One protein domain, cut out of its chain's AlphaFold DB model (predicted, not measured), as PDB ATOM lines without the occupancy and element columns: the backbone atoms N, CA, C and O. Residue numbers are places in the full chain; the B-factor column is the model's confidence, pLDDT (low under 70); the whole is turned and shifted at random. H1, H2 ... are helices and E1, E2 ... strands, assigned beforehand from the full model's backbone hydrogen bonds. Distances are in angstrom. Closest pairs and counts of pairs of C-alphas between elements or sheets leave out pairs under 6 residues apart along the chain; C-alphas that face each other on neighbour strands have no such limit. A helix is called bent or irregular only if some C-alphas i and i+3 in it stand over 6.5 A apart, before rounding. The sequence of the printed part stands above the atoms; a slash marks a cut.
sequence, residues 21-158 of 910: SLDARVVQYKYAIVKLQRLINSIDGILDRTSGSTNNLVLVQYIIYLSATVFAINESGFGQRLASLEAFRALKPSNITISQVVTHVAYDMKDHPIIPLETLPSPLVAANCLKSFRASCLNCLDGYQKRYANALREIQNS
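This is residues 21 to 158 of the 910 residues of the protein "CIC11C00000002830" of [Candida] intermedia (UniProt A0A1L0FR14). Two long helices, H1 and H4, lie side by side and run opposite ways; a third, H3, kinked so sharply near residue 75 that it folds back, packs on H4 beside short H2, and the long link of residues 87 to 122 wraps round H3 in a wide loop. H1, H3 and H4 form a three-helix bundle, in which H1 and H3 come close at one point without clearly touching. The printed part has 138 residues with four named helices and one named strand, in the order H1, E1, H2, H3, H4; the class is mostly helix. It is compact, with a radius of gyration of the C-alphas of 16.2 A, and elongated, spanning 52 by 32 by 22 A.

Start with H1, residues 23 to 50: it touches H4, residues 123 to 155, and their closest C-alphas, Tyr 29 and Tyr 144, are 5.9 A apart. They run opposite ways at a shallow tilt of 24 degrees. Next comes E1, residues 56 to 58, which pairs with no named strand; its closest C-alpha to H4 is that of Leu 57, 4.7 A from that of Pro 123. H2, residues 60 to 65, is apart from H1 and touches residues 126 to 133 of H4, closest at the C-alphas of Val 60 and Leu 130, 6.2 A. H2 forms a helical hairpin with H3, residues 68 to 86, which touches it with residues 82 to 86 alone; the closest C-alphas are those of Gln 61 and Glu 86, 4.2 A. H3 and H4 are a hairpin too, at a shallow tilt of 7 degrees, with the C-alphas of Leu 85 and Cys 129 closest at 5.8 A. H4 is the hub, touching H1, H2 and H3. Every O i to N i+4 pair is within hydrogen-bond range in H2 and H4, but 23 of 24 in H1 and 7 of 15 in H3, where 9 of 16 O i to N i+3 pairs are within range.

Find C-alpha 23 at (-27.246, 18.082, -9.551); from there H1 runs 40.7 A to Thr 50. E1 measures 6.4 A and H2 8.8 A. H3 is irregular, with C-alphas 73 and 76 9.1 A apart, and its ends are 10.8 A apart. H4 runs 47.0 A from C-alpha 123 at (-26.942, 8.475, 32.567) to C-alpha 155 at (-33.170, 13.863, -13.742).

The two farthest C-alphas, those of Thr 119 and Asn 157, are 54.3 A apart. The printed part has no cut; the link from H3 to H4 is long, 36 residues, and the others are tight. Mean pLDDT of the printed part is 91.7, with residues 52 to 54 under 70.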
ATOM      1  N   SER A  21     -27.925  23.265 -11.055       96.12
ATOM      2  CA  SER A  21     -28.614  23.546  -9.785       96.12
ATOM      3  C   SER A  21     -29.447  22.385  -9.217       96.12
ATOM      4  O   SER A  21     -29.853  22.452  -8.051       96.12
ATOM      5  N   LEU A  22     -29.762  21.369 -10.022       95.94
ATOM      6  CA  LEU A  22     -30.491  20.162  -9.637       95.94
ATOM      7  C   LEU A  22     -29.503  19.057  -9.238       95.94
ATOM      8  O   LEU A  22     -29.672  18.475  -8.165       95.94
ATOM      9  N   ASP A  23     -28.402  18.891  -9.979       96.12
ATOM     10  CA  ASP A  23     -27.246  18.082  -9.551       96.12
ATOM     11  C   ASP A  23     -26.769  18.490  -8.150       96.12
ATOM     12  O   ASP A  23     -26.574  17.662  -7.255       96.12
ATOM     13  N   ALA A  24     -26.647  19.802  -7.925       96.81
ATOM     14  CA  ALA A  24     -26.224  20.358  -6.649       96.81
ATOM     15  C   ALA A  24     -27.199  20.043  -5.497       96.81
ATOM     16  O   ALA A  24     -26.764  19.843  -4.358       96.81
ATOM     17  N   ARG A  25     -28.507  19.942  -5.780       95.88
ATOM     18  CA  ARG A  25     -29.524  19.501  -4.807       95.88
ATOM     19  C   ARG A  25     -29.423  18.003  -4.531       95.88
ATOM     20  O   ARG A  25     -29.466  17.614  -3.368       95.88
ATOM     21  N   VAL A  26     -29.207  17.174  -5.553       95.88
ATOM     22  CA  VAL A  26     -29.000  15.725  -5.394       95.88
ATOM     23  C   VAL A  26     -27.774  15.429  -4.532       95.88
ATOM     24  O   VAL A  26     -27.880  14.661  -3.574       95.88
ATOM     25  N   VAL A  27     -26.640  16.088  -4.793       96.62
ATOM     26  CA  VAL A  27     -25.428  15.977  -3.963       96.62
ATOM     27  C   VAL A  27     -25.701  16.441  -2.523       96.62
ATOM     28  O   VAL A  27     -25.292  15.760  -1.582       96.62
ATOM     29  N   GLN A  28     -26.447  17.538  -2.326       95.69
ATOM     30  CA  GLN A  28     -26.837  18.012  -0.990       95.69
ATOM     31  C   GLN A  28     -27.727  17.002  -0.241       95.69
ATOM     32  O   GLN A  28     -27.518  16.767   0.951       95.69
ATOM     33  N   TYR A  29     -28.704  16.383  -0.911       96.94
ATOM     34  CA  TYR A  29     -29.569  15.378  -0.286       96.94
ATOM     35  C   TYR A  29     -28.803  14.088   0.020       96.94
ATOM     36  O   TYR A  29     -28.930  13.558   1.122       96.94
ATOM     37  N   LYS A  30     -27.966  13.598  -0.906       96.00
ATOM     38  CA  LYS A  30     -27.204  12.359  -0.700       96.00
ATOM     39  C   LYS A  30     -26.179  12.492   0.425       96.00
ATOM     40  O   LYS A  30     -26.048  11.567   1.225       96.00
ATOM     41  N   TYR A  31     -25.546  13.663   0.555       96.19
ATOM     42  CA  TYR A  31     -24.705  14.012   1.704       96.19
ATOM     43  C   TYR A  31     -25.441  13.789   3.030       96.19
ATOM     44  O   TYR A  31     -24.948  13.075   3.903       96.19
ATOM     45  N   ALA A  32     -26.646  14.354   3.163       96.69
ATOM     46  CA  ALA A  32     -27.440  14.236   4.379       96.69
ATOM     47  C   ALA A  32     -27.960  12.810   4.621       96.69
ATOM     48  O   ALA A  32     -27.913  12.348   5.757       96.69
ATOM     49  N   ILE A  33     -28.387  12.088   3.575       97.00
ATOM     50  CA  ILE A  33     -28.830  10.684   3.670       97.00
ATOM     51  C   ILE A  33     -27.709   9.801   4.223       97.00
ATOM     52  O   ILE A  33     -27.909   9.117   5.224       97.00
ATOM     53  N   VAL A  34     -26.518   9.845   3.614       95.75
ATOM     54  CA  VAL A  34     -25.380   9.007   4.030       95.75
ATOM     55  C   VAL A  34     -24.912   9.378   5.440       95.75
ATOM     56  O   VAL A  34     -24.610   8.483   6.234       95.75
ATOM     57  N   LYS A  35     -24.915  10.674   5.782       95.56
ATOM     58  CA  LYS A  35     -24.596  11.153   7.132       95.56
ATOM     59  C   LYS A  35     -25.594  10.656   8.177       95.56
ATOM     60  O   LYS A  35     -25.178  10.061   9.165       95.56
ATOM     61  N   LEU A  36     -26.896  10.825   7.943       97.25
ATOM     62  CA  LEU A  36     -27.951  10.381   8.859       97.25
ATOM     63  C   LEU A  36     -27.965   8.859   9.036       97.25
ATOM     64  O   LEU A  36     -28.029   8.391  10.166       97.25
ATOM     65  N   GLN A  37     -27.841   8.084   7.954       96.50
ATOM     66  CA  GLN A  37     -27.777   6.617   8.024       96.50
ATOM     67  C   GLN A  37     -26.602   6.130   8.882       96.50
ATOM     68  O   GLN A  37     -26.777   5.264   9.735       96.50
ATOM     69  N   ARG A  38     -25.400   6.693   8.688       95.38
ATOM     70  CA  ARG A  38     -24.221   6.308   9.480       95.38
ATOM     71  C   ARG A  38     -24.341   6.761  10.934       95.38
ATOM     72  O   ARG A  38     -24.061   5.965  11.825       95.38
ATOM     73  N   LEU A  39     -24.835   7.976  11.168       96.00
ATOM     74  CA  LEU A  39     -25.074   8.501  12.508       96.00
ATOM     75  C   LEU A  39     -26.080   7.648  13.296       96.00
ATOM     76  O   LEU A  39     -25.810   7.341  14.450       96.00
ATOM     77  N   ILE A  40     -27.201   7.232  12.693       97.31
ATOM     78  CA  ILE A  40     -28.208   6.382  13.354       97.31
ATOM     79  C   ILE A  40     -27.581   5.060  13.813       97.31
ATOM     80  O   ILE A  40     -27.685   4.721  14.989       97.31
ATOM     81  N   ASN A  41     -26.844   4.374  12.934       96.19
ATOM     82  CA  ASN A  41     -26.162   3.122  13.279       96.19
ATOM     83  C   ASN A  41     -25.112   3.313  14.394       96.19
ATOM     84  O   ASN A  41     -24.898   2.423  15.218       96.19
ATOM     85  N   SER A  42     -24.450   4.472  14.434       95.50
ATOM     86  CA  SER A  42     -23.479   4.818  15.480       95.50
ATOM     87  C   SER A  42     -24.142   5.192  16.809       95.50
ATOM     88  O   SER A  42     -23.588   4.890  17.862       95.50
ATOM     89  N   ILE A  43     -25.330   5.804  16.771       96.56
ATOM     90  CA  ILE A  43     -26.175   6.057  17.947       96.56
ATOM     91  C   ILE A  43     -26.657   4.731  18.546       96.56
ATOM     92  O   ILE A  43     -26.559   4.552  19.758       96.56
ATOM     93  N   ASP A  44     -27.114   3.791  17.717       96.00
ATOM     94  CA  ASP A  44     -27.526   2.453  18.165       96.00
ATOM     95  C   ASP A  44     -26.367   1.731  18.858       96.00
ATOM     96  O   ASP A  44     -26.474   1.357  20.024       96.00
ATOM     97  N   GLY A  45     -25.189   1.725  18.228       93.75
ATOM     98  CA  GLY A  45     -23.963   1.188  18.822       93.75
ATOM     99  C   GLY A  45     -23.427   1.927  20.064       93.75
ATOM    100  O   GLY A  45     -22.394   1.501  20.588       93.75
ATOM    101  N   ILE A  46     -24.073   3.005  20.532       93.94
ATOM    102  CA  ILE A  46     -23.885   3.617  21.865       93.94
ATOM    103  C   ILE A  46     -25.030   3.203  22.801       93.94
ATOM    104  O   ILE A  46     -24.767   2.807  23.938       93.94
ATOM    105  N   LEU A  47     -26.281   3.238  22.328       93.50
ATOM    106  CA  LEU A  47     -27.460   2.808  23.086       93.50
ATOM    107  C   LEU A  47     -27.315   1.369  23.600       93.50
ATOM    108  O   LEU A  47     -27.587   1.122  24.778       93.50
ATOM    109  N   ASP A  48     -26.787   0.465  22.776       91.69
ATOM    110  CA  ASP A  48     -26.506  -0.928  23.144       91.69
ATOM    111  C   ASP A  48     -25.519  -1.024  24.323       91.69
ATOM    112  O   ASP A  48     -25.715  -1.816  25.239       91.69
ATOM    113  N   ARG A  49     -24.492  -0.159  24.369       87.19
ATOM    114  CA  ARG A  49     -23.484  -0.129  25.456       87.19
ATOM    115  C   ARG A  49     -24.021   0.473  26.750       87.19
ATOM    116  O   ARG A  49     -23.559   0.129  27.833       87.19
ATOM    117  N   THR A  50     -24.964   1.408  26.641       86.38
ATOM    118  CA  THR A  50     -25.624   2.025  27.805       86.38
ATOM    119  C   THR A  50     -26.759   1.173  28.371       86.38
ATOM    120  O   THR A  50     -27.184   1.391  29.504       86.38
ATOM    121  N   SER A  51     -27.237   0.178  27.620       77.81
ATOM    122  CA  SER A  51     -28.298  -0.739  28.043       77.81
ATOM    123  C   SER A  51     -27.778  -1.733  29.086       77.81
ATOM    124  O   SER A  51     -27.412  -2.858  28.772       77.81
ATOM    125  N   GLY A  52     -27.728  -1.282  30.344       67.62
ATOM    126  CA  GLY A  52     -27.234  -2.046  31.496       67.62
ATOM    127  C   GLY A  52     -26.040  -1.413  32.221       67.62
ATOM    128  O   GLY A  52     -25.671  -1.888  33.289       67.62
ATOM    129  N   SER A  53     -25.451  -0.330  31.696       69.69
ATOM    130  CA  SER A  53     -24.332   0.375  32.342       69.69
ATOM    131  C   SER A  53     -24.781   1.708  32.939       69.69
ATOM    132  O   SER A  53     -25.102   2.645  32.213       69.69
ATOM    133  N   THR A  54     -24.748   1.822  34.269       69.56
ATOM    134  CA  THR A  54     -24.995   3.086  34.990       69.56
ATOM    135  C   THR A  54     -23.771   3.998  35.078       69.56
ATOM    136  O   THR A  54     -23.889   5.113  35.572       69.56
ATOM    137  N   ASN A  55     -22.601   3.545  34.622       82.50
ATOM    138  CA  ASN A  55     -21.308   4.153  34.969       82.50
ATOM    139  C   ASN A  55     -20.722   5.003  33.825       82.50
ATOM    140  O   ASN A  55     -19.540   5.330  33.834       82.50
ATOM    141  N   ASN A  56     -21.522   5.322  32.803       87.75
ATOM    142  CA  ASN A  56     -21.092   6.097  31.641       87.75
ATOM    143  C   ASN A  56     -22.156   7.135  31.267       87.75
ATOM    144  O   ASN A  56     -23.274   6.774  30.898       87.75
ATOM    145  N   LEU A  57     -21.797   8.416  31.305       91.31
ATOM    146  CA  LEU A  57     -22.656   9.516  30.878       91.31
ATOM    147  C   LEU A  57     -22.488   9.781  29.375       91.31
ATOM    148  O   LEU A  57     -21.404  10.132  28.918       91.31
ATOM    149  N   VAL A  58     -23.563   9.638  28.595       94.12
ATOM    150  CA  VAL A  58     -23.567   9.971  27.159       94.12
ATOM    151  C   VAL A  58     -23.557  11.485  26.961       94.12
ATOM    152  O   VAL A  58     -24.443  12.186  27.443       94.12
ATOM    153  N   LEU A  59     -22.617  11.981  26.157       94.69
ATOM    154  CA  LEU A  59     -22.443  13.408  25.888       94.69
ATOM    155  C   LEU A  59     -23.387  13.899  24.770       94.69
ATOM    156  O   LEU A  59     -22.954  14.309  23.691       94.69
ATOM    157  N   VAL A  60     -24.700  13.817  25.018       94.69
ATOM    158  CA  VAL A  60     -25.763  14.036  24.013       94.69
ATOM    159  C   VAL A  60     -25.667  15.408  23.338       94.69
ATOM    160  O   VAL A  60     -25.760  15.473  22.112       94.69
ATOM    161  N   GLN A  61     -25.401  16.476  24.101       92.19
ATOM    162  CA  GLN A  61     -25.210  17.837  23.576       92.19
ATOM    163  C   GLN A  61     -24.170  17.891  22.440       92.19
ATOM    164  O   GLN A  61     -24.412  18.468  21.378       92.19
ATOM    165  N   TYR A  62     -23.050  17.181  22.604       94.75
ATOM    166  CA  TYR A  62     -21.979  17.132  21.612       94.75
ATOM    167  C   TYR A  62     -22.327  16.243  20.417       94.75
ATOM    168  O   TYR A  62     -22.035  16.619  19.280       94.75
ATOM    169  N   ILE A  63     -23.028  15.126  20.634       96.12
ATOM    170  CA  ILE A  63     -23.520  14.254  19.551       96.12
ATOM    171  C   ILE A  63     -24.517  15.003  18.641       96.12
ATOM    172  O   ILE A  63     -24.475  14.841  17.418       96.12
ATOM    173  N   ILE A  64     -25.365  15.873  19.201       94.56
ATOM    174  CA  ILE A  64     -26.292  16.716  18.426       94.56
ATOM    175  C   ILE A  64     -25.522  17.694  17.527       94.56
ATOM    176  O   ILE A  64     -25.788  17.779  16.321       94.56
ATOM    177  N   TYR A  65     -24.518  18.393  18.068       93.50
ATOM    178  CA  TYR A  65     -23.737  19.371  17.303       93.50
ATOM    179  C   TYR A  65     -22.969  18.783  16.122       93.50
ATOM    180  O   TYR A  65     -22.805  19.490  15.129       93.50
ATOM    181  N   LEU A  66     -22.585  17.502  16.165       93.88
ATOM    182  CA  LEU A  66     -21.960  16.810  15.030       93.88
ATOM    183  C   LEU A  66     -22.842  16.770  13.773       93.88
ATOM    184  O   LEU A  66     -22.317  16.587  12.679       93.88
ATOM    185  N   SER A  67     -24.165  16.917  13.886       89.44
ATOM    186  CA  SER A  67     -25.087  16.742  12.750       89.44
ATOM    187  C   SER A  67     -26.150  17.821  12.586       89.44
ATOM    188  O   SER A  67     -26.894  17.776  11.609       89.44
ATOM    189  N   ALA A  68     -26.192  18.820  13.474       81.19
ATOM    190  CA  ALA A  68     -27.198  19.882  13.499       81.19
ATOM    191  C   ALA A  68     -27.536  20.478  12.110       81.19
ATOM    192  O   ALA A  68     -28.700  20.737  11.819       81.19
ATOM    193  N   THR A  69     -26.543  20.637  11.229       89.56
ATOM    194  CA  THR A  69     -26.677  21.171   9.860       89.56
ATOM    195  C   THR A  69     -27.694  20.446   8.971       89.56
ATOM    196  O   THR A  69     -28.333  21.100   8.150       89.56
ATOM    197  N   VAL A  70     -27.901  19.130   9.121       93.94
ATOM    198  CA  VAL A  70     -28.861  18.387   8.275       93.94
ATOM    199  C   VAL A  70     -30.315  18.676   8.669       93.94
ATOM    200  O   VAL A  70     -31.220  18.648   7.839       93.94
ATOM    201  N   PHE A  71     -30.560  19.054   9.924       94.44
ATOM    202  CA  PHE A  71     -31.904  19.374  10.410       94.44
ATOM    203  C   PHE A  71     -32.456  20.697   9.851       94.44
ATOM    204  O   PHE A  71     -33.663  20.944   9.923       94.44
ATOM    205  N   ALA A  72     -31.615  21.494   9.184       92.75
ATOM    206  CA  ALA A  72     -32.005  22.683   8.430       92.75
ATOM    207  C   ALA A  72     -33.041  22.413   7.316       92.75
ATOM    208  O   ALA A  72     -33.664  23.352   6.818       92.75
ATOM    209  N   ILE A  73     -33.279  21.145   6.938       94.44
ATOM    210  CA  ILE A  73     -34.384  20.745   6.048       94.44
ATOM    211  C   ILE A  73     -35.761  21.198   6.575       94.44
ATOM    212  O   ILE A  73     -36.675  21.432   5.776       94.44
ATOM    213  N   ASN A  74     -35.888  21.357   7.901       93.38
ATOM    214  CA  ASN A  74     -36.997  22.019   8.586       93.38
ATOM    215  C   ASN A  74     -36.514  22.639   9.925       93.38
ATOM    216  O   ASN A  74     -36.816  22.116  11.000       93.38
ATOM    217  N   GLU A  75     -35.759  23.751   9.864       89.38
ATOM    218  CA  GLU A  75     -35.191  24.433  11.053       89.38
ATOM    219  C   GLU A  75     -36.265  24.765  12.111       89.38
ATOM    220  O   GLU A  75     -36.030  24.583  13.304       89.38
ATOM    221  N   SER A  76     -37.471  25.181  11.701       89.69
ATOM    222  CA  SER A  76     -38.557  25.532  12.630       89.69
ATOM    223  C   SER A  76     -39.206  24.324  13.315       89.69
ATOM    224  O   SER A  76     -39.682  24.461  14.438       89.69
ATOM    225  N   GLY A  77     -39.212  23.148  12.679       91.25
ATOM    226  CA  GLY A  77     -39.680  21.903  13.292       91.25
ATOM    227  C   GLY A  77     -38.644  21.259  14.218       91.25
ATOM    228  O   GLY A  77     -38.989  20.810  15.311       91.25
ATOM    229  N   PHE A  78     -37.376  21.209  13.797       93.19
ATOM    230  CA  PHE A  78     -36.321  20.515  14.543       93.19
ATOM    231  C   PHE A  78     -35.609  21.386  15.586       93.19
ATOM    232  O   PHE A  78     -35.247  20.861  16.635       93.19
ATOM    233  N   GLY A  79     -35.417  22.689  15.351       90.69
ATOM    234  CA  GLY A  79     -34.539  23.539  16.171       90.69
ATOM    235  C   GLY A  79     -34.895  23.553  17.660       90.69
ATOM    236  O   GLY A  79     -34.040  23.285  18.500       90.69
ATOM    237  N   GLN A  80     -36.178  23.742  17.990       89.19
ATOM    238  CA  GLN A  80     -36.664  23.687  19.379       89.19
ATOM    239  C   GLN A  80     -36.434  22.319  20.041       89.19
ATOM    240  O   GLN A  80     -36.233  22.243  21.254       89.19
ATOM    241  N   ARG A  81     -36.447  21.231  19.257       91.75
ATOM    242  CA  ARG A  81     -36.202  19.885  19.780       91.75
ATOM    243  C   ARG A  81     -34.734  19.639  20.057       91.75
ATOM    244  O   ARG A  81     -34.422  19.101  21.111       91.75
ATOM    245  N   LEU A  82     -33.859  20.038  19.135       92.69
ATOM    246  CA  LEU A  82     -32.415  19.924  19.325       92.69
ATOM    247  C   LEU A  82     -31.987  20.716  20.562       92.69
ATOM    248  O   LEU A  82     -31.440  20.113  21.471       92.69
ATOM    249  N   ALA A  83     -32.397  21.982  20.687       91.19
ATOM    250  CA  ALA A  83     -32.119  22.798  21.874       91.19
ATOM    251  C   ALA A  83     -32.645  22.181  23.190       91.19
ATOM    252  O   ALA A  83     -32.009  22.301  24.234       91.19
ATOM    253  N   SER A  84     -33.787  21.481  23.159       92.00
ATOM    254  CA  SER A  84     -34.305  20.773  24.342       92.00
ATOM    255  C   SER A  84     -33.464  19.541  24.699       92.00
ATOM    256  O   SER A  84     -33.215  19.289  25.874       92.00
ATOM    257  N   LEU A  85     -33.018  18.777  23.696       94.00
ATOM    258  CA  LEU A  85     -32.199  17.574  23.878       94.00
ATOM    259  C   LEU A  85     -30.731  17.903  24.202       94.00
ATOM    260  O   LEU A  85     -30.088  17.126  24.902       94.00
ATOM    261  N   GLU A  86     -30.226  19.051  23.740       92.06
ATOM    262  CA  GLU A  86     -28.952  19.653  24.157       92.06
ATOM    263  C   GLU A  86     -28.984  19.950  25.666       92.06
ATOM    264  O   GLU A  86     -28.087  19.532  26.386       92.06
ATOM    265  N   ALA A  87     -30.080  20.528  26.172       91.75
ATOM    266  CA  ALA A  87     -30.324  20.735  27.604       91.75
ATOM    267  C   ALA A  87     -30.794  19.467  28.368       91.75
ATOM    268  O   ALA A  87     -31.445  19.580  29.406       91.75
ATOM    269  N   PHE A  88     -30.532  18.262  27.839       93.88
ATOM    270  CA  PHE A  88     -30.904  16.958  28.422       93.88
ATOM    271  C   PHE A  88     -32.405  16.773  28.766       93.88
ATOM    272  O   PHE A  88     -32.776  15.937  29.593       93.88
ATOM    273  N   ARG A  89     -33.315  17.495  28.095       91.69
ATOM    274  CA  ARG A  89     -34.774  17.367  28.281       91.69
ATOM    275  C   ARG A  89     -35.355  16.388  27.262       91.69
ATOM    276  O   ARG A  89     -35.641  16.752  26.120       91.69
ATOM    277  N   ALA A  90     -35.545  15.136  27.682       83.94
ATOM    278  CA  ALA A  90     -36.103  14.079  26.839       83.94
ATOM    279  C   ALA A  90     -37.512  14.437  26.323       83.94
ATOM    280  O   ALA A  90     -38.381  14.885  27.074       83.94
ATOM    281  N   LEU A  91     -37.753  14.213  25.028       88.25
ATOM    282  CA  LEU A  91     -38.983  14.624  24.342       88.25
ATOM    283  C   LEU A  91     -39.856  13.431  23.958       88.25
ATOM    284  O   LEU A  91     -39.350  12.404  23.494       88.25
ATOM    285  N   LYS A  92     -41.182  13.607  24.058       85.31
ATOM    286  CA  LYS A  92     -42.158  12.621  23.571       85.31
ATOM    287  C   LYS A  92     -42.021  12.438  22.046       85.31
ATOM    288  O   LYS A  92     -42.015  13.437  21.315       85.31
ATOM    289  N   PRO A  93     -41.939  11.189  21.546       80.94
ATOM    290  CA  PRO A  93     -41.795  10.921  20.120       80.94
ATOM    291  C   PRO A  93     -43.002  11.468  19.357       80.94
ATOM    292  O   PRO A  93     -44.153  11.263  19.731       80.94
ATOM    293  N   SER A  94     -42.726  12.224  18.301       87.25
ATOM    294  CA  SER A  94     -43.736  12.910  17.497       87.25
ATOM    295  C   SER A  94     -43.128  13.268  16.143       87.25
ATOM    296  O   SER A  94     -41.978  13.704  16.080       87.25
ATOM    297  N   ASN A  95     -43.862  13.097  15.045       88.75
ATOM    298  CA  ASN A  95     -43.313  13.342  13.709       88.75
ATOM    299  C   ASN A  95     -43.322  14.831  13.337       88.75
ATOM    300  O   ASN A  95     -44.261  15.556  13.661       88.75
ATOM    301  N   ILE A  96     -42.275  15.273  12.638       92.31
ATOM    302  CA  ILE A  96     -42.221  16.574  11.964       92.31
ATOM    303  C   ILE A  96     -42.588  16.344  10.498       92.31
ATOM    304  O   ILE A  96     -42.067  15.433   9.853       92.31
ATOM    305  N   THR A  97     -43.488  17.167   9.963       92.50
ATOM    306  CA  THR A  97     -43.837  17.134   8.539       92.50
ATOM    307  C   THR A  97     -42.758  17.856   7.739       92.50
ATOM    308  O   THR A  97     -42.490  19.037   7.968       92.50
ATOM    309  N   ILE A  98     -42.140  17.163   6.784       93.88
ATOM    310  CA  ILE A  98     -41.111  17.721   5.900       93.88
ATOM    311  C   ILE A  98     -41.691  17.843   4.488       93.88
ATOM    312  O   ILE A  98     -42.256  16.891   3.953       93.88
ATOM    313  N   SER A  99     -41.552  19.022   3.873       90.75
ATOM    314  CA  SER A  99     -41.963  19.222   2.479       90.75
ATOM    315  C   SER A  99     -41.118  18.363   1.537       90.75
ATOM    316  O   SER A  99     -39.886  18.388   1.616       90.75
ATOM    317  N   GLN A 100     -41.786  17.640   0.637       89.88
ATOM    318  CA  GLN A 100     -41.167  16.753  -0.353       89.88
ATOM    319  C   GLN A 100     -40.673  17.491  -1.613       89.88
ATOM    320  O   GLN A 100     -40.040  16.876  -2.470       89.88
ATOM    321  N   VAL A 101     -40.974  18.787  -1.758       90.38
ATOM    322  CA  VAL A 101     -40.593  19.586  -2.936       90.38
ATOM    323  C   VAL A 101     -39.065  19.684  -3.038       90.38
ATOM    324  O   VAL A 101     -38.386  19.849  -2.021       90.38
ATOM    325  N   VAL A 102     -38.529  19.620  -4.262       89.06
ATOM    326  CA  VAL A 102     -37.086  19.638  -4.580       89.06
ATOM    327  C   VAL A 102     -36.493  21.048  -4.413       89.06
ATOM    328  O   VAL A 102     -36.062  21.724  -5.347       89.06
ATOM    329  N   THR A 103     -36.491  21.536  -3.171       89.69
ATOM    330  CA  THR A 103     -35.898  22.815  -2.764       89.69
ATOM    331  C   THR A 103     -34.555  22.613  -2.075       89.69
ATOM    332  O   THR A 103     -34.314  21.592  -1.416       89.69
ATOM    333  N   HIS A 104     -33.673  23.604  -2.220       86.38
ATOM    334  CA  HIS A 104     -32.415  23.642  -1.485       86.38
ATOM    335  C   HIS A 104     -32.660  23.607   0.026       86.38
ATOM    336  O   HIS A 104     -33.634  24.172   0.524       86.38
ATOM    337  N   VAL A 105     -31.761  22.952   0.753       89.19
ATOM    338  CA  VAL A 105     -31.719  23.035   2.214       89.19
ATOM    339  C   VAL A 105     -30.777  24.169   2.615       89.19
ATOM    340  O   VAL A 105     -29.757  24.395   1.954       89.19
ATOM    341  N   ALA A 106     -31.113  24.897   3.680       87.56
ATOM    342  CA  ALA A 106     -30.221  25.903   4.235       87.56
ATOM    343  C   ALA A 106     -28.938  25.231   4.755       87.56
ATOM    344  O   ALA A 106     -28.978  24.284   5.529       87.56
ATOM    345  N   TYR A 107     -27.791  25.714   4.296       84.44
ATOM    346  CA  TYR A 107     -26.451  25.266   4.702       84.44
ATOM    347  C   TYR A 107     -25.872  26.145   5.823       84.44
ATOM    348  O   TYR A 107     -24.721  25.983   6.213       84.44
ATOM    349  N   ASP A 108     -26.667  27.071   6.352       81.62
ATOM    350  CA  ASP A 108     -26.367  27.825   7.559       81.62
ATOM    351  C   ASP A 108     -27.586  27.778   8.489       81.62
ATOM    352  O   ASP A 108     -28.719  27.880   8.022       81.62
ATOM    353  N   MET A 109     -27.350  27.625   9.792       80.06
ATOM    354  CA  MET A 109     -28.389  27.621  10.829       80.06
ATOM    355  C   MET A 109     -28.114  28.707  11.857       80.06
ATOM    356  O   MET A 109     -26.962  29.088  12.079       80.06
ATOM    357  N   LYS A 110     -29.149  29.195  12.538       81.25
ATOM    358  CA  LYS A 110     -28.960  30.232  13.559       81.25
ATOM    359  C   LYS A 110     -28.138  29.708  14.738       81.25
ATOM    360  O   LYS A 110     -28.340  28.589  15.220       81.25
ATOM    361  N   ASP A 111     -27.206  30.537  15.203       83.44
ATOM    362  CA  ASP A 111     -26.527  30.304  16.474       83.44
ATOM    363  C   ASP A 111     -27.555  30.547  17.585       83.44
ATOM    364  O   ASP A 111     -28.199  31.597  17.619       83.44
ATOM    365  N   HIS A 112     -27.761  29.551  18.441       81.81
ATOM    366  CA  HIS A 112     -28.701  29.632  19.558       81.81
ATOM    367  C   HIS A 112     -27.999  30.254  20.787       81.81
ATOM    368  O   HIS A 112     -26.756  30.257  20.838       81.81
ATOM    369  N   PRO A 113     -28.749  30.827  21.751       86.00
ATOM    370  CA  PRO A 113     -28.183  31.174  23.051       86.00
ATOM    371  C   PRO A 113     -27.648  29.902  23.717       86.00
ATOM    372  O   PRO A 113     -28.302  28.862  23.674       86.00
ATOM    373  N   ILE A 114     -26.455  29.996  24.298       89.25
ATOM    374  CA  ILE A 114     -25.898  28.930  25.131       89.25
ATOM    375  C   ILE A 114     -26.519  29.067  26.519       89.25
ATOM    376  O   ILE A 114     -26.627  30.178  27.036       89.25
ATOM    377  N   ILE A 115     -26.943  27.943  27.088       87.12
ATOM    378  CA  ILE A 115     -27.395  27.834  28.473       87.12
ATOM    379  C   ILE A 115     -26.415  26.854  29.132       87.12
ATOM    380  O   ILE A 115     -26.328  25.717  28.652       87.12
ATOM    381  N   PRO A 116     -25.634  27.273  30.144       88.12
ATOM    382  CA  PRO A 116     -24.807  26.359  30.928       88.12
ATOM    383  C   PRO A 116     -25.658  25.256  31.569       88.12
ATOM    384  O   PRO A 116     -26.857  25.430  31.789       88.12
ATOM    385  N   LEU A 117     -25.043  24.117  31.879       90.12
ATOM    386  CA  LEU A 117     -25.672  23.118  32.739       90.12
ATOM    387  C   LEU A 117     -25.306  23.432  34.190       90.12
ATOM    388  O   LEU A 117     -24.138  23.623  34.496       90.12
ATOM    389  N   GLU A 118     -26.312  23.491  35.058       87.38
ATOM    390  CA  GLU A 118     -26.159  23.785  36.494       87.38
ATOM    391  C   GLU A 118     -25.929  22.515  37.335       87.38
ATOM    392  O   GLU A 118     -25.588  22.602  38.507       87.38
ATOM    393  N   THR A 119     -26.183  21.332  36.762       88.62
ATOM    394  CA  THR A 119     -26.142  20.018  37.433       88.62
ATOM    395  C   THR A 119     -25.764  18.921  36.439       88.62
ATOM    396  O   THR A 119     -26.045  19.033  35.238       88.62
ATOM    397  N   LEU A 120     -25.153  17.839  36.923       89.69
ATOM    398  CA  LEU A 120     -24.722  16.716  36.099       89.69
ATOM    399  C   LEU A 120     -25.930  15.847  35.677       89.69
ATOM    400  O   LEU A 120     -26.624  15.265  36.517       89.69
ATOM    401  N   PRO A 121     -26.223  15.704  34.369       91.38
ATOM    402  CA  PRO A 121     -27.382  14.938  33.923       91.38
ATOM    403  C   PRO A 121     -27.180  13.435  34.154       91.38
ATOM    404  O   PRO A 121     -26.159  12.863  33.782       91.38
ATOM    405  N   SER A 122     -28.185  12.752  34.714       90.25
ATOM    406  CA  SER A 122     -28.059  11.311  34.984       90.25
ATOM    407  C   SER A 122     -27.900  10.472  33.695       90.25
ATOM    408  O   SER A 122     -28.556  10.758  32.683       90.25
ATOM    409  N   PRO A 123     -27.124   9.367  33.718       91.38
ATOM    410  CA  PRO A 123     -26.942   8.475  32.567       91.38
ATOM    411  C   PRO A 123     -28.246   7.962  31.935       91.38
ATOM    412  O   PRO A 123     -28.329   7.820  30.715       91.38
ATOM    413  N   LEU A 124     -29.294   7.740  32.739       90.75
ATOM    414  CA  LEU A 124     -30.613   7.324  32.246       90.75
ATOM    415  C   LEU A 124     -31.311   8.438  31.449       90.75
ATOM    416  O   LEU A 124     -31.895   8.172  30.395       90.75
ATOM    417  N   VAL A 125     -31.237   9.687  31.919       92.88
ATOM    418  CA  VAL A 125     -31.767  10.854  31.193       92.88
ATOM    419  C   VAL A 125     -30.992  11.059  29.892       92.88
ATOM    420  O   VAL A 125     -31.611  11.228  28.842       92.88
ATOM    421  N   ALA A 126     -29.663  10.941  29.927       94.25
ATOM    422  CA  ALA A 126     -28.812  11.018  28.743       94.25
ATOM    423  C   ALA A 126     -29.150   9.934  27.700       94.25
ATOM    424  O   ALA A 126     -29.402  10.250  26.536       94.25
ATOM    425  N   ALA A 127     -29.262   8.665  28.106       93.50
ATOM    426  CA  ALA A 127     -29.652   7.574  27.211       93.50
ATOM    427  C   ALA A 127     -31.058   7.780  26.610       93.50
ATOM    428  O   ALA A 127     -31.283   7.496  25.432       93.50
ATOM    429  N   ASN A 128     -32.008   8.322  27.378       93.94
ATOM    430  CA  ASN A 128     -33.350   8.629  26.876       93.94
ATOM    431  C   ASN A 128     -33.367   9.838  25.923       93.94
ATOM    432  O   ASN A 128     -34.071   9.798  24.912       93.94
ATOM    433  N   CYS A 129     -32.537  10.860  26.154       95.88
ATOM    434  CA  CYS A 129     -32.339  11.951  25.196       95.88
ATOM    435  C   CYS A 129     -31.705  11.448  23.892       95.88
ATOM    436  O   CYS A 129     -32.155  11.830  22.812       95.88
ATOM    437  N   LEU A 130     -30.738  10.525  23.968       95.69
ATOM    438  CA  LEU A 130     -30.141   9.888  22.792       95.69
ATOM    439  C   LEU A 130     -31.182   9.089  21.977       95.69
ATOM    440  O   LEU A 130     -31.207   9.191  20.750       95.69
ATOM    441  N   LYS A 131     -32.112   8.374  22.633       95.44
ATOM    442  CA  LYS A 131     -33.256   7.707  21.966       95.44
ATOM    443  C   LYS A 131     -34.189   8.711  21.270       95.44
ATOM    444  O   LYS A 131     -34.548   8.511  20.108       95.44
ATOM    445  N   SER A 132     -34.545   9.818  21.931       95.56
ATOM    446  CA  SER A 132     -35.348  10.902  21.332       95.56
ATOM    447  C   SER A 132     -34.628  11.588  20.157       95.56
ATOM    448  O   SER A 132     -35.263  11.976  19.168       95.56
ATOM    449  N   PHE A 133     -33.299  11.701  20.222       96.62
ATOM    450  CA  PHE A 133     -32.474  12.221  19.135       96.62
ATOM    451  C   PHE A 133     -32.425  11.260  17.936       96.62
ATOM    452  O   PHE A 133     -32.662  11.692  16.807       96.62
ATOM    453  N   ARG A 134     -32.251   9.948  18.163       96.31
ATOM    454  CA  ARG A 134     -32.336   8.905  17.119       96.31
ATOM    455  C   ARG A 134     -33.658   8.972  16.349       96.31
ATOM    456  O   ARG A 134     -33.662   8.957  15.120       96.31
ATOM    457  N   ALA A 135     -34.782   9.097  17.059       95.69
ATOM    458  CA  ALA A 135     -36.104   9.239  16.444       95.69
ATOM    459  C   ALA A 135     -36.211  10.506  15.569       95.69
ATOM    460  O   ALA A 135     -36.834  10.487  14.508       95.69
ATOM    461  N   SER A 136     -35.547  11.592  15.975       95.88
ATOM    462  CA  SER A 136     -35.461  12.823  15.182       95.88
ATOM    463  C   SER A 136     -34.575  12.642  13.939       95.88
ATOM    464  O   SER A 136     -34.954  13.103  12.863       95.88
ATOM    465  N   CYS A 137     -33.456  11.914  14.041       97.00
ATOM    466  CA  CYS A 137     -32.610  11.548  12.896       97.00
ATOM    467  C   CYS A 137     -33.380  10.717  11.856       97.00
ATOM    468  O   CYS A 137     -33.293  11.001  10.663       97.00
ATOM    469  N   LEU A 138     -34.174   9.732  12.296       97.19
ATOM    470  CA  LEU A 138     -35.007   8.894  11.420       97.19
ATOM    471  C   LEU A 138     -36.077   9.711  10.676       97.19
ATOM    472  O   LEU A 138     -36.223   9.569   9.464       97.19
ATOM    473  N   ASN A 139     -36.779  10.610  11.373       96.12
ATOM    474  CA  ASN A 139     -37.749  11.512  10.742       96.12
ATOM    475  C   ASN A 139     -37.076  12.462   9.722       96.12
ATOM    476  O   ASN A 139     -37.615  12.700   8.644       96.12
ATOM    477  N   CYS A 140     -35.870  12.954  10.026       96.88
ATOM    478  CA  CYS A 140     -35.083  13.776   9.104       96.88
ATOM    479  C   CYS A 140     -34.646  12.987   7.851       96.88
ATOM    480  O   CYS A 140     -34.759  13.493   6.731       96.88
ATOM    481  N   LEU A 141     -34.209  11.735   8.031       97.69
ATOM    482  CA  LEU A 141     -33.771  10.836   6.958       97.69
ATOM    483  C   LEU A 141     -34.899  10.552   5.957       97.69
ATOM    484  O   LEU A 141     -34.681  10.703   4.756       97.69
ATOM    485  N   ASP A 142     -36.101  10.235   6.442       97.12
ATOM    486  CA  ASP A 142     -37.306  10.052   5.619       97.12
ATOM    487  C   ASP A 142     -37.596  11.281   4.733       97.12
ATOM    488  O   ASP A 142     -37.820  11.165   3.524       97.12
ATOM    489  N   GLY A 143     -37.511  12.485   5.311       96.62
ATOM    490  CA  GLY A 143     -37.691  13.739   4.577       96.62
ATOM    491  C   GLY A 143     -36.665  13.946   3.458       96.62
ATOM    492  O   GLY A 143     -37.029  14.367   2.356       96.62
ATOM    493  N   TYR A 144     -35.395  13.615   3.708       97.75
ATOM    494  CA  TYR A 144     -34.352  13.664   2.681       97.75
ATOM    495  C   TYR A 144     -34.521  12.584   1.608       97.75
ATOM    496  O   TYR A 144     -34.370  12.890   0.427       97.75
ATOM    497  N   GLN A 145     -34.869  11.351   1.988       97.38
ATOM    498  CA  GLN A 145     -35.135  10.258   1.049       97.38
ATOM    499  C   GLN A 145     -36.283  10.616   0.096       97.38
ATOM    500  O   GLN A 145     -36.147  10.432  -1.112       97.38
ATOM    501  N   LYS A 146     -37.360  11.231   0.602       96.31
ATOM    502  CA  LYS A 146     -38.480  11.732  -0.212       96.31
ATOM    503  C   LYS A 146     -38.071  12.845  -1.187       96.31
ATOM    504  O   LYS A 146     -38.458  12.791  -2.353       96.31
ATOM    505  N   ARG A 147     -37.252  13.823  -0.770       96.00
ATOM    506  CA  ARG A 147     -36.729  14.854  -1.699       96.00
ATOM    507  C   ARG A 147     -35.772  14.282  -2.744       96.00
ATOM    508  O   ARG A 147     -35.847  14.667  -3.907       96.00
ATOM    509  N   TYR A 148     -34.908  13.348  -2.351       95.81
ATOM    510  CA  TYR A 148     -33.990  12.661  -3.258       95.81
ATOM    511  C   TYR A 148     -34.756  11.829  -4.296       95.81
ATOM    512  O   TYR A 148     -34.525  12.004  -5.486       95.81
ATOM    513  N   ALA A 149     -35.750  11.037  -3.881       94.94
ATOM    514  CA  ALA A 149     -36.626  10.288  -4.787       94.94
ATOM    515  C   ALA A 149     -37.389  11.185  -5.782       94.94
ATOM    516  O   ALA A 149     -37.635  10.780  -6.915       94.94
ATOM    517  N   ASN A 150     -37.731  12.417  -5.398       95.00
ATOM    518  CA  ASN A 150     -38.330  13.381  -6.320       95.00
ATOM    519  C   ASN A 150     -37.304  13.939  -7.320       95.00
ATOM    520  O   ASN A 150     -37.580  13.936  -8.516       95.00
ATOM    521  N   ALA A 151     -36.097  14.296  -6.875       93.25
ATOM    522  CA  ALA A 151     -35.026  14.744  -7.771       93.25
ATOM    523  C   ALA A 151     -34.552  13.643  -8.749       93.25
ATOM    524  O   ALA A 151     -34.222  13.943  -9.894       93.25
ATOM    525  N   LEU A 152     -34.595  12.362  -8.349       91.50
ATOM    526  CA  LEU A 152     -34.376  11.223  -9.255       91.50
ATOM    527  C   LEU A 152     -35.375  11.220 -10.426       91.50
ATOM    528  O   LEU A 152     -34.977  11.006 -11.572       91.50
ATOM    529  N   ARG A 153     -36.661  11.491 -10.151       93.44
ATOM    530  CA  ARG A 153     -37.727  11.560 -11.171       93.44
ATOM    531  C   ARG A 153     -37.633  12.795 -12.072       93.44
ATOM    532  O   ARG A 153     -38.182  12.770 -13.172       93.44
ATOM    533  N   GLU A 154     -36.944  13.846 -11.627       93.19
ATOM    534  CA  GLU A 154     -36.648  15.039 -12.430       93.19
ATOM    535  C   GLU A 154     -35.433  14.830 -13.360       93.19
ATOM    536  O   GLU A 154     -35.463  15.303 -14.492       93.19
ATOM    537  N   ILE A 155     -34.393  14.092 -12.935       92.38
ATOM    538  CA  ILE A 155     -33.170  13.863 -13.742       92.38
ATOM    539  C   ILE A 155     -33.280  12.668 -14.708       92.38
ATOM    540  O   ILE A 155     -32.709  12.711 -15.794       92.38
ATOM    541  N   GLN A 156     -33.974  11.590 -14.323       91.69
ATOM    542  CA  GLN A 156     -34.262  10.422 -15.182       91.69
ATOM    543  C   GLN A 156     -33.033   9.677 -15.766       91.69
ATOM    544  O   GLN A 156     -33.162   8.894 -16.702       91.69
ATOM    545  N   ASN A 157     -31.844   9.854 -15.178       92.44
ATOM    546  CA  ASN A 157     -30.602   9.172 -15.563       92.44
ATOM    547  C   ASN A 157     -30.139   8.227 -14.440       92.44
ATOM    548  O   ASN A 157     -29.580   8.665 -13.435       92.44
ATOM    549  N   SER A 158     -30.386   6.924 -14.601       90.81
ATOM    550  CA  SER A 158     -30.066   5.896 -13.601       90.81
ATOM    551  C   SER A 158     -28.566   5.625 -13.460       90.81
ATOM    552  O   SER A 158     -28.090   5.476 -12.336       90.81
TER     553      SER A 158